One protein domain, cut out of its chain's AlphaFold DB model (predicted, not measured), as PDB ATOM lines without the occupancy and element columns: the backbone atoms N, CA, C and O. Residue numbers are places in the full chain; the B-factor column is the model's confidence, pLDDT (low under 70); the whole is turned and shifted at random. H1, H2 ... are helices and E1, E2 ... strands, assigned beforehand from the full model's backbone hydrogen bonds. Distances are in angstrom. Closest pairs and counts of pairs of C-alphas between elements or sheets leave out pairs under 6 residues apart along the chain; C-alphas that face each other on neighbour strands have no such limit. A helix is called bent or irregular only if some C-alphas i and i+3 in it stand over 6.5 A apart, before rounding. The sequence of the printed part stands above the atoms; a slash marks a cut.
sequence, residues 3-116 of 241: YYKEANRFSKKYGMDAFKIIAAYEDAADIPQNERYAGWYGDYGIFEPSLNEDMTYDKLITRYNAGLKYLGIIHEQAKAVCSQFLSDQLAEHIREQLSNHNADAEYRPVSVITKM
ATOM      1  N   TYR A   3      74.042 -13.973  26.360       76.44
ATOM      2  CA  TYR A   3      74.571 -13.325  27.566       76.44
ATOM      3  C   TYR A   3      73.528 -12.454  28.302       76.44
ATOM      4  O   TYR A   3      73.465 -12.450  29.529       76.44
ATOM      5  N   TYR A   4      72.630 -11.775  27.574       82.19
ATOM      6  CA  TYR A   4      71.553 -10.980  28.185       82.19
ATOM      7  C   TYR A   4      70.516 -11.870  28.888       82.19
ATOM      8  O   TYR A   4      69.910 -11.463  29.877       82.19
ATOM      9  N   LYS A   5      70.299 -13.105  28.411       87.75
ATOM     10  CA  LYS A   5      69.422 -14.066  29.098       87.75
ATOM     11  C   LYS A   5      70.048 -14.529  30.409       87.75
ATOM     12  O   LYS A   5      69.343 -14.565  31.414       87.75
ATOM     13  N   GLU A   6      71.348 -14.812  30.407       90.88
ATOM     14  CA  GLU A   6      72.074 -15.231  31.611       90.88
ATOM     15  C   GLU A   6      72.117 -14.120  32.666       90.88
ATOM     16  O   GLU A   6      71.795 -14.368  33.826       90.88
ATOM     17  N   ALA A   7      72.393 -12.878  32.263       89.94
ATOM     18  CA  ALA A   7      72.354 -11.733  33.170       89.94
ATOM     19  C   ALA A   7      70.955 -11.489  33.762       89.94
ATOM     20  O   ALA A   7      70.829 -11.236  34.956       89.94
ATOM     21  N   ASN A   8      69.891 -11.626  32.960       90.75
ATOM     22  CA  ASN A   8      68.515 -11.529  33.459       90.75
ATOM     23  C   ASN A   8      68.151 -12.666  34.417       90.75
ATOM     24  O   ASN A   8      67.389 -12.473  35.362       90.75
ATOM     25  N   ARG A   9      68.644 -13.879  34.159       93.88
ATOM     26  CA  ARG A   9      68.457 -15.012  35.069       93.88
ATOM     27  C   ARG A   9      69.155 -14.743  36.401       93.88
ATOM     28  O   ARG A   9      68.571 -15.003  37.448       93.88
ATOM     29  N   PHE A  10      70.370 -14.208  36.347       95.06
ATOM     30  CA  PHE A  10      71.156 -13.835  37.516       95.06
ATOM     31  C   PHE A  10      70.482 -12.721  38.329       95.06
ATOM     32  O   PHE A  10      70.254 -12.900  39.522       95.06
ATOM     33  N   SER A  11      70.065 -11.626  37.689       92.75
ATOM     34  CA  SER A  11      69.445 -10.481  38.371       92.75
ATOM     35  C   SER A  11      68.107 -10.814  39.026       92.75
ATOM     36  O   SER A  11      67.804 -10.310  40.102       92.75
ATOM     37  N   LYS A  12      67.319 -11.718  38.431       93.00
ATOM     38  CA  LYS A  12      66.086 -12.227  39.051       93.00
ATOM     39  C   LYS A  12      66.339 -12.971  40.356       93.00
ATOM     40  O   LYS A  12      65.445 -13.005  41.192       93.00
ATOM     41  N   LYS A  13      67.510 -13.597  40.500       92.44
ATOM     42  CA  LYS A  13      67.865 -14.366  41.692       92.44
ATOM     43  C   LYS A  13      68.592 -13.516  42.733       92.44
ATOM     44  O   LYS A  13      68.258 -13.613  43.902       92.44
ATOM     45  N   TYR A  14      69.563 -12.709  42.314       92.62
ATOM     46  CA  TYR A  14      70.473 -11.996  43.220       92.62
ATOM     47  C   TYR A  14      70.210 -10.484  43.310       92.62
ATOM     48  O   TYR A  14      70.906  -9.773  44.031       92.62
ATOM     49  N   GLY A  15      69.211  -9.979  42.585       91.75
ATOM     50  CA  GLY A  15      68.912  -8.553  42.507       91.75
ATOM     51  C   GLY A  15      69.903  -7.772  41.642       91.75
ATOM     52  O   GLY A  15      70.904  -8.297  41.151       91.75
ATOM     53  N   MET A  16      69.608  -6.486  41.438       90.62
ATOM     54  CA  MET A  16      70.479  -5.588  40.665       90.62
ATOM     55  C   MET A  16      71.713  -5.142  41.459       90.62
ATOM     56  O   MET A  16      72.763  -4.902  40.866       90.62
ATOM     57  N   ASP A  17      71.626  -5.117  42.793       93.06
ATOM     58  CA  ASP A  17      72.749  -4.800  43.688       93.06
ATOM     59  C   ASP A  17      73.933  -5.762  43.507       93.06
ATOM     60  O   ASP A  17      75.091  -5.391  43.695       93.06
ATOM     61  N   ALA A  18      73.671  -6.988  43.043       95.69
ATOM     62  CA  ALA A  18      74.716  -7.956  42.753       95.69
ATOM     63  C   ALA A  18      75.709  -7.469  41.682       95.69
ATOM     64  O   ALA A  18      76.901  -7.764  41.783       95.69
ATOM     65  N   PHE A  19      75.270  -6.669  40.702       95.75
ATOM     66  CA  PHE A  19      76.184  -6.096  39.707       95.75
ATOM     67  C   PHE A  19      77.094  -5.019  40.296       95.75
ATOM     68  O   PHE A  19      78.229  -4.887  39.850       95.75
ATOM     69  N   LYS A  20      76.647  -4.296  41.328       96.12
ATOM     70  CA  LYS A  20      77.507  -3.357  42.059       96.12
ATOM     71  C   LYS A  20      78.611  -4.091  42.815       96.12
ATOM     72  O   LYS A  20      79.762  -3.672  42.762       96.12
ATOM     73  N   ILE A  21      78.284  -5.216  43.453       97.38
ATOM     74  CA  ILE A  21      79.273  -6.071  44.133       97.38
ATOM     75  C   ILE A  21      80.263  -6.676  43.130       97.38
ATOM     76  O   ILE A  21      81.467  -6.652  43.375       97.38
ATOM     77  N   ILE A  22      79.777  -7.170  41.983       97.56
ATOM     78  CA  ILE A  22      80.642  -7.660  40.898       97.56
ATOM     79  C   ILE A  22      81.581  -6.547  40.424       97.56
ATOM     80  O   ILE A  22      82.785  -6.773  40.360       97.56
ATOM     81  N   ALA A  23      81.058  -5.352  40.141       96.44
ATOM     82  CA  ALA A  23      81.861  -4.226  39.672       96.44
ATOM     83  C   ALA A  23      82.919  -3.800  40.698       96.44
ATOM     84  O   ALA A  23      84.070  -3.586  40.330       96.44
ATOM     85  N   ALA A  24      82.554  -3.725  41.982       97.12
ATOM     86  CA  ALA A  24      83.486  -3.400  43.056       97.12
ATOM     87  C   ALA A  24      84.618  -4.435  43.164       97.12
ATOM     88  O   ALA A  24      85.782  -4.066  43.300       97.12
ATOM     89  N   TYR A  25      84.297  -5.727  43.053       97.88
ATOM     90  CA  TYR A  25      85.305  -6.784  43.039       97.88
ATOM     91  C   TYR A  25      86.197  -6.726  41.791       97.88
ATOM     92  O   TYR A  25      87.413  -6.856  41.898       97.88
ATOM     93  N   GLU A  26      85.613  -6.525  40.610       97.06
ATOM     94  CA  GLU A  26      86.357  -6.422  39.352       97.06
ATOM     95  C   GLU A  26      87.291  -5.206  39.327       97.06
ATOM     96  O   GLU A  26      88.381  -5.289  38.762       97.06
ATOM     97  N   ASP A  27      86.901  -4.101  39.962       96.38
ATOM     98  CA  ASP A  27      87.772  -2.947  40.168       96.38
ATOM     99  C   ASP A  27      88.889  -3.224  41.180       96.38
ATOM    100  O   ASP A  27      90.056  -2.939  40.925       96.38
ATOM    101  N   ALA A  28      88.554  -3.837  42.315       97.06
ATOM    102  CA  ALA A  28      89.528  -4.173  43.346       97.06
ATOM    103  C   ALA A  28      90.578  -5.194  42.879       97.06
ATOM    104  O   ALA A  28      91.720  -5.145  43.331       97.06
ATOM    105  N   ALA A  29      90.190  -6.108  41.987       96.31
ATOM    106  CA  ALA A  29      91.051  -7.135  41.406       96.31
ATOM    107  C   ALA A  29      91.731  -6.700  40.092       96.31
ATOM    108  O   ALA A  29      92.277  -7.554  39.392       96.31
ATOM    109  N   ASP A  30      91.671  -5.410  39.741       95.88
ATOM    110  CA  ASP A  30      92.277  -4.828  38.536       95.88
ATOM    111  C   ASP A  30      91.889  -5.563  37.233       95.88
ATOM    112  O   ASP A  30      92.690  -5.707  36.304       95.88
ATOM    113  N   ILE A  31      90.640  -6.039  37.139       95.81
ATOM    114  CA  ILE A  31      90.145  -6.750  35.955       95.81
ATOM    115  C   ILE A  31      90.025  -5.765  34.781       95.81
ATOM    116  O   ILE A  31      89.332  -4.744  34.916       95.81
ATOM    117  N   PRO A  32      90.636  -6.062  33.614       93.94
ATOM    118  CA  PRO A  32      90.556  -5.208  32.433       93.94
ATOM    119  C   PRO A  32      89.113  -4.939  32.004       93.94
ATOM    120  O   PRO A  32      88.273  -5.834  32.022       93.94
ATOM    121  N   GLN A  33      88.822  -3.718  31.550       89.06
ATOM    122  CA  GLN A  33      87.459  -3.286  31.212       89.06
ATOM    123  C   GLN A  33      86.748  -4.198  30.190       89.06
ATOM    124  O   GLN A  33      85.536  -4.371  30.266       89.06
ATOM    125  N   ASN A  34      87.484  -4.788  29.244       90.31
ATOM    126  CA  ASN A  34      86.959  -5.723  28.242       90.31
ATOM    127  C   ASN A  34      86.637  -7.121  28.803       90.31
ATOM    128  O   ASN A  34      85.981  -7.902  28.123       90.31
ATOM    129  N   GLU A  35      87.096  -7.436  30.013       93.38
ATOM    130  CA  GLU A  35      86.857  -8.705  30.713       93.38
ATOM    131  C   GLU A  35      85.831  -8.579  31.847       93.38
ATOM    132  O   GLU A  35      85.426  -9.589  32.423       93.38
ATOM    133  N   ARG A  36      85.395  -7.354  32.161       94.69
ATOM    134  CA  ARG A  36      84.395  -7.083  33.199       94.69
ATOM    135  C   ARG A  36      83.022  -7.605  32.793       94.69
ATOM    136  O   ARG A  36      82.674  -7.601  31.611       94.69
ATOM    137  N   TYR A  37      82.240  -8.031  33.780       94.12
ATOM    138  CA  TYR A  37      80.863  -8.486  33.595       94.12
ATOM    139  C   TYR A  37      79.830  -7.476  34.084       94.12
ATOM    140  O   TYR A  37      78.677  -7.563  33.665       94.12
ATOM    141  N   ALA A  38      80.229  -6.495  34.895       92.06
ATOM    142  CA  ALA A  38      79.367  -5.405  35.331       92.06
ATOM    143  C   ALA A  38      79.882  -4.045  34.840       92.06
ATOM    144  O   ALA A  38      81.083  -3.791  34.768       92.06
ATOM    145  N   GLY A  39      78.951  -3.159  34.494       86.38
ATOM    146  CA  GLY A  39      79.219  -1.779  34.109       86.38
ATOM    147  C   GLY A  39      78.436  -0.800  34.977       86.38
ATOM    148  O   GLY A  39      77.323  -1.095  35.413       86.38
ATOM    149  N   TRP A  40      79.017   0.376  35.207       84.44
ATOM    150  CA  TRP A  40      78.335   1.492  35.856       84.44
ATOM    151  C   TRP A  40      77.797   2.463  34.808       84.44
ATOM    152  O   TRP A  40      78.559   3.010  34.008       84.44
ATOM    153  N   TYR A  41      76.487   2.697  34.831       79.88
ATOM    154  CA  TYR A  41      75.817   3.661  33.964       79.88
ATOM    155  C   TYR A  41      75.447   4.895  34.788       79.88
ATOM    156  O   TYR A  41      74.349   5.001  35.341       79.88
ATOM    157  N   GLY A  42      76.404   5.825  34.884       69.25
ATOM    158  CA  GLY A  42      76.331   7.005  35.752       69.25
ATOM    159  C   GLY A  42      75.108   7.901  35.531       69.25
ATOM    160  O   GLY A  42      74.580   8.431  36.504       69.25
ATOM    161  N   ASP A  43      74.595   7.992  34.300       70.62
ATOM    162  CA  ASP A  43      73.401   8.792  33.969       70.62
ATOM    163  C   ASP A  43      72.122   8.286  34.654       70.62
ATOM    164  O   ASP A  43      71.192   9.054  34.902       70.62
ATOM    165  N   TYR A  44      72.082   6.994  34.979       64.38
ATOM    166  CA  TYR A  44      70.951   6.345  35.636       64.38
ATOM    167  C   TYR A  44      71.262   5.944  37.083       64.38
ATOM    168  O   TYR A  44      70.364   5.506  37.796       64.38
ATOM    169  N   GLY A  45      72.514   6.091  37.530       74.19
ATOM    170  CA  GLY A  45      72.946   5.690  38.869       74.19
ATOM    171  C   GLY A  45      72.837   4.183  39.128       74.19
ATOM    172  O   GLY A  45      72.752   3.774  40.283       74.19
ATOM    173  N   ILE A  46      72.827   3.362  38.073       81.06
ATOM    174  CA  ILE A  46      72.612   1.912  38.159       81.06
ATOM    175  C   ILE A  46      73.823   1.125  37.670       81.06
ATOM    176  O   ILE A  46      74.588   1.566  36.807       81.06
ATOM    177  N   PHE A  47      73.966  -0.069  38.235       89.00
ATOM    178  CA  PHE A  47      74.869  -1.095  37.738       89.00
ATOM    179  C   PHE A  47      74.085  -2.067  36.871       89.00
ATOM    180  O   PHE A  47      73.006  -2.519  37.250       89.00
ATOM    181  N   GLU A  48      74.645  -2.395  35.716       87.62
ATOM    182  CA  GLU A  48      74.036  -3.301  34.752       87.62
ATOM    183  C   GLU A  48      75.060  -4.322  34.253       87.62
ATOM    184  O   GLU A  48      76.271  -4.094  34.348       87.62
ATOM    185  N   PRO A  49      74.598  -5.455  33.702       89.06
ATOM    186  CA  PRO A  49      75.480  -6.358  32.985       89.06
ATOM    187  C   PRO A  49      76.201  -5.646  31.833       89.06
ATOM    188  O   PRO A  49      75.623  -4.845  31.097       89.06
ATOM    189  N   SER A  50      77.471  -5.983  31.647       88.56
ATOM    190  CA  SER A  50      78.262  -5.543  30.499       88.56
ATOM    191  C   SER A  50      77.792  -6.202  29.189       88.56
ATOM    192  O   SER A  50      77.012  -7.157  29.179       88.56
ATOM    193  N   LEU A  51      78.331  -5.728  28.061       85.69
ATOM    194  CA  LEU A  51      78.151  -6.347  26.740       85.69
ATOM    195  C   LEU A  51      79.171  -7.464  26.454       85.69
ATOM    196  O   LEU A  51      79.392  -7.809  25.296       85.69
ATOM    197  N   ASN A  52      79.818  -8.006  27.486       87.75
ATOM    198  CA  ASN A  52      80.792  -9.076  27.332       87.75
ATOM    199  C   ASN A  52      80.099 -10.374  26.879       87.75
ATOM    200  O   ASN A  52      79.298 -10.953  27.616       87.75
ATOM    201  N   GLU A  53      80.404 -10.833  25.663       87.19
ATOM    202  CA  GLU A  53      79.797 -12.035  25.072       87.19
ATOM    203  C   GLU A  53      80.207 -13.326  25.795       87.19
ATOM    204  O   GLU A  53      79.448 -14.294  25.790       87.19
ATOM    205  N   ASP A  54      81.351 -13.315  26.484       89.12
ATOM    206  CA  ASP A  54      81.846 -14.443  27.271       89.12
ATOM    207  C   ASP A  54      81.186 -14.537  28.657       89.12
ATOM    208  O   ASP A  54      81.518 -15.437  29.440       89.12
ATOM    209  N   MET A  55      80.285 -13.611  28.997       92.44
ATOM    210  CA  MET A  55      79.567 -13.588  30.268       92.44
ATOM    211  C   MET A  55      78.551 -14.733  30.342       92.44
ATOM    212  O   MET A  55      77.572 -14.784  29.597       92.44
ATOM    213  N   THR A  56      78.753 -15.621  31.313       94.62
ATOM    214  CA  THR A  56      77.836 -16.717  31.640       94.62
ATOM    215  C   THR A  56      77.325 -16.580  33.070       94.62
ATOM    216  O   THR A  56      77.913 -15.876  33.894       94.62
ATOM    217  N   TYR A  57      76.248 -17.291  33.391       94.06
ATOM    218  CA  TYR A  57      75.697 -17.327  34.745       94.06
ATOM    219  C   TYR A  57      76.720 -17.806  35.789       94.06
ATOM    220  O   TYR A  57      76.846 -17.193  36.846       94.06
ATOM    221  N   ASP A  58      77.519 -18.829  35.470       95.94
ATOM    222  CA  ASP A  58      78.546 -19.353  36.382       95.94
ATOM    223  C   ASP A  58      79.676 -18.346  36.624       95.94
ATOM    224  O   ASP A  58      80.178 -18.213  37.742       95.94
ATOM    225  N   LYS A  59      80.053 -17.581  35.594       95.94
ATOM    226  CA  LYS A  59      81.047 -16.508  35.713       95.94
ATOM    227  C   LYS A  59      80.529 -15.348  36.565       95.94
ATOM    228  O   LYS A  59      81.272 -14.850  37.409       95.94
ATOM    229  N   LEU A  60      79.259 -14.969  36.395       96.56
ATOM    230  CA  LEU A  60      78.597 -13.970  37.240       96.56
ATOM    231  C   LEU A  60      78.560 -14.419  38.701       96.56
ATOM    232  O   LEU A  60      78.992 -13.669  39.572       96.56
ATOM    233  N   ILE A  61      78.135 -15.659  38.966       96.81
ATOM    234  CA  ILE A  61      78.159 -16.243  40.316       96.81
ATOM    235  C   ILE A  61      79.571 -16.233  40.892       96.81
ATOM    236  O   ILE A  61      79.754 -15.861  42.047       96.81
ATOM    237  N   THR A  62      80.575 -16.604  40.100       97.62
ATOM    238  CA  THR A  62      81.966 -16.641  40.562       97.62
ATOM    239  C   THR A  62      82.443 -15.256  41.005       97.62
ATOM    240  O   THR A  62      82.989 -15.123  42.100       97.62
ATOM    241  N   ARG A  63      82.206 -14.211  40.198       97.31
ATOM    242  CA  ARG A  63      82.564 -12.828  40.561       97.31
ATOM    243  C   ARG A  63      81.762 -12.321  41.753       97.31
ATOM    244  O   ARG A  63      82.321 -11.682  42.637       97.31
ATOM    245  N   TYR A  64      80.472 -12.631  41.790       97.94
ATOM    246  CA  TYR A  64      79.588 -12.208  42.864       97.94
ATOM    247  C   TYR A  64      79.990 -12.812  44.210       97.94
ATOM    248  O   TYR A  64      80.183 -12.078  45.173       97.94
ATOM    249  N   ASN A  65      80.213 -14.127  44.255       97.19
ATOM    250  CA  ASN A  65      80.656 -14.822  45.460       97.19
ATOM    251  C   ASN A  65      82.041 -14.348  45.916       97.19
ATOM    252  O   ASN A  65      82.284 -14.249  47.116       97.19
ATOM    253  N   ALA A  66      82.944 -14.024  44.983       96.94
ATOM    254  CA  ALA A  66      84.224 -13.417  45.332       96.94
ATOM    255  C   ALA A  66      84.031 -12.039  45.987       96.94
ATOM    256  O   ALA A  66      84.638 -11.770  47.021       96.94
ATOM    257  N   GLY A  67      83.147 -11.202  45.437       97.75
ATOM    258  CA  GLY A  67      82.780  -9.922  46.038       97.75
ATOM    259  C   GLY A  67      82.180 -10.076  47.436       97.75
ATOM    260  O   GLY A  67      82.670  -9.444  48.364       97.75
ATOM    261  N   LEU A  68      81.195 -10.962  47.619       97.25
ATOM    262  CA  LEU A  68      80.608 -11.260  48.934       97.25
ATOM    263  C   LEU A  68      81.670 -11.705  49.950       97.25
ATOM    264  O   LEU A  68      81.741 -11.153  51.047       97.25
ATOM    265  N   LYS A  69      82.548 -12.639  49.554       95.06
ATOM    266  CA  LYS A  69      83.642 -13.133  50.399       95.06
ATOM    267  C   LYS A  69      84.531 -11.991  50.888       95.06
ATOM    268  O   LYS A  69      84.782 -11.896  52.081       95.06
ATOM    269  N   TYR A  70      85.034 -11.148  49.988       96.62
ATOM    270  CA  TYR A  70      85.971 -10.081  50.363       96.62
ATOM    271  C   TYR A  70      85.300  -8.840  50.954       96.62
ATOM    272  O   TYR A  70      85.996  -7.980  51.472       96.62
ATOM    273  N   LEU A  71      83.974  -8.749  50.896       97.00
ATOM    274  CA  LEU A  71      83.198  -7.806  51.699       97.00
ATOM    275  C   LEU A  71      82.859  -8.367  53.088       97.00
ATOM    276  O   LEU A  71      82.356  -7.619  53.920       97.00
ATOM    277  N   GLY A  72      83.081  -9.665  53.330       95.19
ATOM    278  CA  GLY A  72      82.699 -10.345  54.568       95.19
ATOM    279  C   GLY A  72      81.193 -10.281  54.834       95.19
ATOM    280  O   GLY A  72      80.782  -9.985  55.952       95.19
ATOM    281  N   ILE A  73      80.373 -10.479  53.798       95.62
ATOM    282  CA  ILE A  73      78.907 -10.437  53.898       95.62
ATOM    283  C   ILE A  73      78.258 -11.617  53.181       95.62
ATOM    284  O   ILE A  73      78.846 -12.231  52.288       95.62
ATOM    285  N   ILE A  74      77.001 -11.876  53.525       94.81
ATOM    286  CA  ILE A  74      76.126 -12.816  52.817       94.81
ATOM    287  C   ILE A  74      75.212 -12.093  51.821       94.81
ATOM    288  O   ILE A  74      75.105 -10.864  51.806       94.81
ATOM    289  N   HIS A  75      74.547 -12.861  50.955       93.38
ATOM    290  CA  HIS A  75      73.662 -12.321  49.920       93.38
ATOM    291  C   HIS A  75      72.549 -11.437  50.507       93.38
ATOM    292  O   HIS A  75      72.244 -10.376  49.967       93.38
ATOM    293  N   GLU A  76      71.999 -11.841  51.647       92.44
ATOM    294  CA  GLU A  76      70.920 -11.185  52.382       92.44
ATOM    295  C   GLU A  76      71.293  -9.761  52.817       92.44
ATOM    296  O   GLU A  76      70.417  -8.909  52.952       92.44
ATOM    297  N   GLN A  77      72.591  -9.482  52.962       94.62
ATOM    298  CA  GLN A  77      73.123  -8.175  53.353       94.62
ATOM    299  C   GLN A  77      73.449  -7.276  52.154       94.62
ATOM    300  O   GLN A  77      73.628  -6.063  52.301       94.62
ATOM    301  N   ALA A  78      73.508  -7.844  50.944       94.50
ATOM    302  CA  ALA A  78      74.005  -7.168  49.748       94.50
ATOM    303  C   ALA A  78      73.259  -5.864  49.450       94.50
ATOM    304  O   ALA A  78      73.888  -4.853  49.143       94.50
ATOM    305  N   LYS A  79      71.928  -5.874  49.565       92.75
ATOM    306  CA  LYS A  79      71.080  -4.709  49.286       92.75
ATOM    307  C   LYS A  79      71.351  -3.563  50.260       92.75
ATOM    308  O   LYS A  79      71.559  -2.428  49.835       92.75
ATOM    309  N   ALA A  80      71.375  -3.856  51.560       92.94
ATOM    310  CA  ALA A  80      71.606  -2.847  52.588       92.94
ATOM    311  C   ALA A  80      73.007  -2.234  52.439       92.94
ATOM    312  O   ALA A  80      73.138  -1.013  52.331       92.94
ATOM    313  N   VAL A  81      74.035  -3.071  52.285       94.62
ATOM    314  CA  VAL A  81      75.416  -2.633  52.032       94.62
ATOM    315  C   VAL A  81      75.509  -1.784  50.759       94.62
ATOM    316  O   VAL A  81      76.061  -0.682  50.781       94.62
ATOM    317  N   CYS A  82      74.914  -2.233  49.652       94.19
ATOM    318  CA  CYS A  82      74.935  -1.491  48.391       94.19
ATOM    319  C   CYS A  82      74.200  -0.152  48.463       94.19
ATOM    320  O   CYS A  82      74.542   0.755  47.703       94.19
ATOM    321  N   SER A  83      73.222   0.005  49.352       92.50
ATOM    322  CA  SER A  83      72.529   1.282  49.540       92.50
ATOM    323  C   SER A  83      73.322   2.296  50.369       92.50
ATOM    324  O   SER A  83      73.137   3.496  50.180       92.50
ATOM    325  N   GLN A  84      74.220   1.836  51.248       93.38
ATOM    326  CA  GLN A  84      74.994   2.714  52.132       93.38
ATOM    327  C   GLN A  84      76.375   3.089  51.590       93.38
ATOM    328  O   GLN A  84      76.835   4.204  51.819       93.38
ATOM    329  N   PHE A  85      77.032   2.193  50.852       94.31
ATOM    330  CA  PHE A  85      78.391   2.423  50.363       94.31
ATOM    331  C   PHE A  85      78.424   2.742  48.875       94.31
ATOM    332  O   PHE A  85      77.708   2.143  48.073       94.31
ATOM    333  N   LEU A  86      79.309   3.649  48.467       93.06
ATOM    334  CA  LEU A  86      79.658   3.852  47.064       93.06
ATOM    335  C   LEU A  86      80.465   2.661  46.531       93.06
ATOM    336  O   LEU A  86      81.129   1.956  47.285       93.06
ATOM    337  N   SER A  87      80.431   2.452  45.213       92.69
ATOM    338  CA  SER A  87      81.167   1.345  44.580       92.69
ATOM    339  C   SER A  87      82.668   1.412  44.858       92.69
ATOM    340  O   SER A  87      83.269   0.388  45.159       92.69
ATOM    341  N   ASP A  88      83.250   2.612  44.834       94.06
ATOM    342  CA  ASP A  88      84.682   2.803  45.083       94.06
ATOM    343  C   ASP A  88      85.057   2.481  46.537       94.06
ATOM    344  O   ASP A  88      86.121   1.926  46.786       94.06
ATOM    345  N   GLN A  89      84.158   2.744  47.495       96.25
ATOM    346  CA  GLN A  89      84.361   2.381  48.905       96.25
ATOM    347  C   GLN A  89      84.312   0.860  49.103       96.25
ATOM    348  O   GLN A  89      85.104   0.304  49.864       96.25
ATOM    349  N   LEU A  90      83.401   0.179  48.398       97.19
ATOM    350  CA  LEU A  90      83.349  -1.283  48.383       97.19
ATOM    351  C   LEU A  90      84.617  -1.865  47.745       97.19
ATOM    352  O   LEU A  90      85.213  -2.783  48.302       97.19
ATOM    353  N   ALA A  91      85.067  -1.307  46.616       97.06
ATOM    354  CA  ALA A  91      86.285  -1.738  45.937       97.06
ATOM    355  C   ALA A  91      87.535  -1.518  46.803       97.06
ATOM    356  O   ALA A  91      88.397  -2.390  46.874       97.06
ATOM    357  N   GLU A  92      87.630  -0.388  47.507       97.62
ATOM    358  CA  GLU A  92      88.722  -0.103  48.443       97.62
ATOM    359  C   GLU A  92      88.786  -1.131  49.576       97.62
ATOM    360  O   GLU A  92      89.851  -1.697  49.827       97.62
ATOM    361  N   HIS A  93      87.648  -1.445  50.201       97.69
ATOM    362  CA  HIS A  93      87.586  -2.485  51.226       97.69
ATOM    363  C   HIS A  93      87.972  -3.864  50.669       97.69
ATOM    364  O   HIS A  93      88.789  -4.557  51.271       97.69
ATOM    365  N   ILE A  94      87.456  -4.251  49.496       97.81
ATOM    366  CA  ILE A  94      87.822  -5.524  48.856       97.81
ATOM    367  C   ILE A  94      89.326  -5.575  48.559       97.81
ATOM    368  O   ILE A  94      89.950  -6.615  48.751       97.81
ATOM    369  N   ARG A  95      89.933  -4.469  48.113       96.94
ATOM    370  CA  ARG A  95      91.368  -4.389  47.800       96.94
ATOM    371  C   ARG A  95      92.235  -4.582  49.047       96.94
ATOM    372  O   ARG A  95      93.226  -5.307  48.995       96.94
ATOM    373  N   GLU A  96      91.835  -3.988  50.170       95.31
ATOM    374  CA  GLU A  96      92.452  -4.209  51.485       95.31
ATOM    375  C   GLU A  96      92.372  -5.693  51.889       95.31
ATOM    376  O   GLU A  96      93.384  -6.324  52.193       95.31
ATOM    377  N   GLN A  97      91.179  -6.281  51.796       95.25
ATOM    378  CA  GLN A  97      90.921  -7.684  52.119       95.25
ATOM    379  C   GLN A  97      91.680  -8.670  51.202       95.25
ATOM    380  O   GLN A  97      92.220  -9.673  51.671       95.25
ATOM    381  N   LEU A  98      91.809  -8.368  49.906       93.94
ATOM    382  CA  LEU A  98      92.632  -9.133  48.961       93.94
ATOM    383  C   LEU A  98      94.115  -9.126  49.352       93.94
ATOM    384  O   LEU A  98      94.772 -10.166  49.287       93.94
ATOM    385  N   SER A  99      94.641  -7.970  49.765       90.44
ATOM    386  CA  SER A  99      96.026  -7.851  50.233       90.44
ATOM    387  C   SER A  99      96.272  -8.707  51.478       90.44
ATOM    388  O   SER A  99      97.296  -9.384  51.557       90.44
ATOM    389  N   ASN A 100      95.323  -8.716  52.418       89.75
ATOM    390  CA  ASN A 100      95.413  -9.493  53.655       89.75
ATOM    391  C   ASN A 100      95.343 -11.004  53.399       89.75
ATOM    392  O   ASN A 100      96.159 -11.754  53.927       89.75
ATOM    393  N   HIS A 101      94.431 -11.454  52.534       89.06
ATOM    394  CA  HIS A 101      94.289 -12.874  52.199       89.06
ATOM    395  C   HIS A 101      95.566 -13.474  51.599       89.06
ATOM    396  O   HIS A 101      95.915 -14.612  51.889       89.06
ATOM    397  N   ASN A 102      96.305 -12.710  50.795       80.69
ATOM    398  CA  ASN A 102      97.568 -13.186  50.228       80.69
ATOM    399  C   ASN A 102      98.688 -13.345  51.275       80.69
ATOM    400  O   ASN A 102      99.703 -13.977  50.979       80.69
ATOM    401  N   ALA A 103      98.530 -12.762  52.466       79.94
ATOM    402  CA  ALA A 103      99.526 -12.772  53.531       79.94
ATOM    403  C   ALA A 103      99.256 -13.819  54.629       79.94
ATOM    404  O   ALA A 103     100.181 -14.133  55.377       79.94
ATOM    405  N   ASP A 104      98.036 -14.362  54.723       80.88
ATOM    406  CA  ASP A 104      97.594 -15.218  55.831       80.88
ATOM    407  C   ASP A 104      96.821 -16.459  55.346       80.88
ATOM    408  O   ASP A 104      95.817 -16.360  54.640       80.88
ATOM    409  N   ALA A 105      97.288 -17.648  55.743       71.38
ATOM    410  CA  ALA A 105      96.669 -18.926  55.393       71.38
ATOM    411  C   ALA A 105      95.368 -19.203  56.171       71.38
ATOM    412  O   ALA A 105      94.550 -19.998  55.708       71.38
ATOM    413  N   GLU A 106      95.162 -18.545  57.315       81.62
ATOM    414  CA  GLU A 106      93.958 -18.649  58.153       81.62
ATOM    415  C   GLU A 106      93.023 -17.439  57.978       81.62
ATOM    416  O   GLU A 106      92.113 -17.217  58.778       81.62
ATOM    417  N   TYR A 107      93.226 -16.671  56.902       82.38
ATOM    418  CA  TYR A 107      92.521 -15.428  56.624       82.38
ATOM    419  C   TYR A 107      90.996 -15.540  56.767       82.38
ATOM    420  O   TYR A 107      90.328 -16.313  56.069       82.38
ATOM    421  N   ARG A 108      90.439 -14.656  57.602       82.88
ATOM    422  CA  ARG A 108      89.001 -14.402  57.715       82.88
ATOM    423  C   ARG A 108      88.701 -12.967  57.277       82.88
ATOM    424  O   ARG A 108      89.342 -12.047  57.783       82.88
ATOM    425  N   PRO A 109      87.757 -12.754  56.345       86.69
ATOM    426  CA  PRO A 109      87.432 -11.415  55.884       86.69
ATOM    427  C   PRO A 109      86.768 -10.602  56.991       86.69
ATOM    428  O   PRO A 109      85.805 -11.049  57.613       86.69
ATOM    429  N   VAL A 110      87.254  -9.381  57.201       91.81
ATOM    430  CA  VAL A 110      86.567  -8.405  58.050       91.81
ATOM    431  C   VAL A 110      85.341  -7.910  57.295       91.81
ATOM    432  O   VAL A 110      85.464  -7.455  56.163       91.81
ATOM    433  N   SER A 111      84.163  -7.973  57.913       93.94
ATOM    434  CA  SER A 111      82.933  -7.506  57.273       93.94
ATOM    435  C   SER A 111      82.944  -5.993  57.050       93.94
ATOM    436  O   SER A 111      83.231  -5.224  57.971       93.94
ATOM    437  N   VAL A 112      82.543  -5.541  55.862       95.19
ATOM    438  CA  VAL A 112      82.336  -4.116  55.554       95.19
ATOM    439  C   VAL A 112      81.250  -3.481  56.431       95.19
ATOM    440  O   VAL A 112      81.262  -2.269  56.638       95.19
ATOM    441  N   ILE A 113      80.350  -4.290  57.002       93.31
ATOM    442  CA  ILE A 113      79.293  -3.837  57.918       93.31
ATOM    443  C   ILE A 113      79.878  -3.192  59.179       93.31
ATOM    444  O   ILE A 113      79.271  -2.282  59.729       93.31
ATOM    445  N   THR A 114      81.101  -3.551  59.579       90.94
ATOM    446  CA  THR A 114      81.815  -2.885  60.689       90.94
ATOM    447  C   THR A 114      82.073  -1.392  60.442       90.94
ATOM    448  O   THR A 114      82.347  -0.650  61.379       90.94
ATOM    449  N   LYS A 115      81.978  -0.931  59.185       92.19
ATOM    450  CA  LYS A 115      82.089   0.484  58.795       92.19
ATOM    451  C   LYS A 115      80.729   1.201  58.763       92.19
ATOM    452  O   LYS A 115      80.684   2.383  58.424       92.19
ATOM    453  N   MET A 116      79.630   0.501  59.051       90.25
ATOM    454  CA  MET A 116      78.284   1.067  59.158       90.25
ATOM    455  C   MET A 116      78.028   1.546  60.588       90.25
ATOM    456  O   MET A 116      78.539   0.979  61.550       90.25
TER     457      MET A 116
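AT A GLANCE: This is residues 3 to 116 of the 241 residues of an uncharacterized protein of Oscillospiraceae bacterium (UniProt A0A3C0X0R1). One helix, H2, forms the core, with H3, H4 and H5 crossing it at large angles and the small hairpin of E1 and E2 covering another side of it. H1 sits at one end of the longest axis, beside the start of H3 and near E2, and the short H6 sits at the other end, near H3, H4 and H5. The printed part has 114 residues, with six named helices and two named strands in the order H1 H2 E1 E2 H3 H4 H5 H6; the class is mostly helix, and the one sheet has the order E1 - E2, antiparallel. The whole is compact, with a radius of gyration of the C-alphas of 13.4 A, and spans 38 by 26 by 24 A.

HOW THE PARTS SIT: H1, residues 3 to 14, and H2, residues 17 to 28, are close but not clearly touching; their closest C-alphas, those of Ser 11 and Ala 18, are 7.3 A apart, and their lines are only just about perpendicular, at 70.2 degrees. E1, residues 38 to 41, and E2, residues 46 to 49, are a hairpin of antiparallel neighbours, their directions at 142 degrees; N 39 and O 48 are within hydrogen-bond range at 2.8 A, as are N 48 and O 39 at 3.0 A. The closest C-alphas of H2 and E1 are those of Ala 23 and Ala 38, 5.1 A apart. Those of H2 and E2, Phe 19 and Phe 47, are 5.5 A apart, and those of H1 and E2, Ala 7 and Pro 49, are 6.2 A apart. H3, residues 57 to 71, touches H1 with residues 57 to 61 alone, closest at the C-alphas of Tyr 57 and Glu 6, 5.2 A; the two run the same way at a steep tilt of 43 degrees. H3 also touches H2, closest at the C-alphas of Gly 67 and Tyr 25, 5.0 A, and they are only just about perpendicular at 72 degrees. H4, residues 75 to 84, touches residues 17 to 21 of H2, closest at the C-alphas of Lys 79 and Asp 17, 5.8 A, about perpendicular at 77 degrees. H5, residues 87 to 101, touches H2 at the C-alphas of Ala 91 and Ala 24, the closest at 4.3 A; they run the same way at a steep tilt of 56 degrees. H5 touches residues 67 to 71 of H3, closest at the C-alphas of Ile 94 and Tyr 70, 5.1 A, about perpendicular at 78 degrees. H4 and H5 meet only through their link. H6, residues 112 to 115, is close to H3 but not clearly touching it, with the C-alphas of Val 112 and Leu 71 the closest at 5.4 A. Among the pairs that are apart are H1 and H5, and E1 and H3. In H2, H3 and H5 every O i to N i+4 pair is within hydrogen-bond range; in H1 it is 7 of 8, in H4 4 of 6, and H6 is too short for such a pair.

IN THESE COORDINATES: H1 begins at C-alpha 3, (74.571, -13.325, 27.566), and is 16.2 A long. H2 is 16.8 A long, and H3 and H5 are each 20.8 A. E1 spans 9.8 A and E2 10.2 A. H4 is 15.3 A long and irregular: C-alphas 76 and 79 are 7.2 A apart. H6 is 5.6 A long and ends at C-alpha 115, (82.089, 0.484, 58.795).

THE WHOLE: The two C-alphas farthest apart, those of Asp 43 and Ala 105, are 42.1 A from each other. The printed part has no cut. No link is long; those from H2 to E1, E2 to H3 and H5 to H6 are short, and the other four are tight. The mean pLDDT of the printed part is 91.5, with residues 42 and 44 under 70.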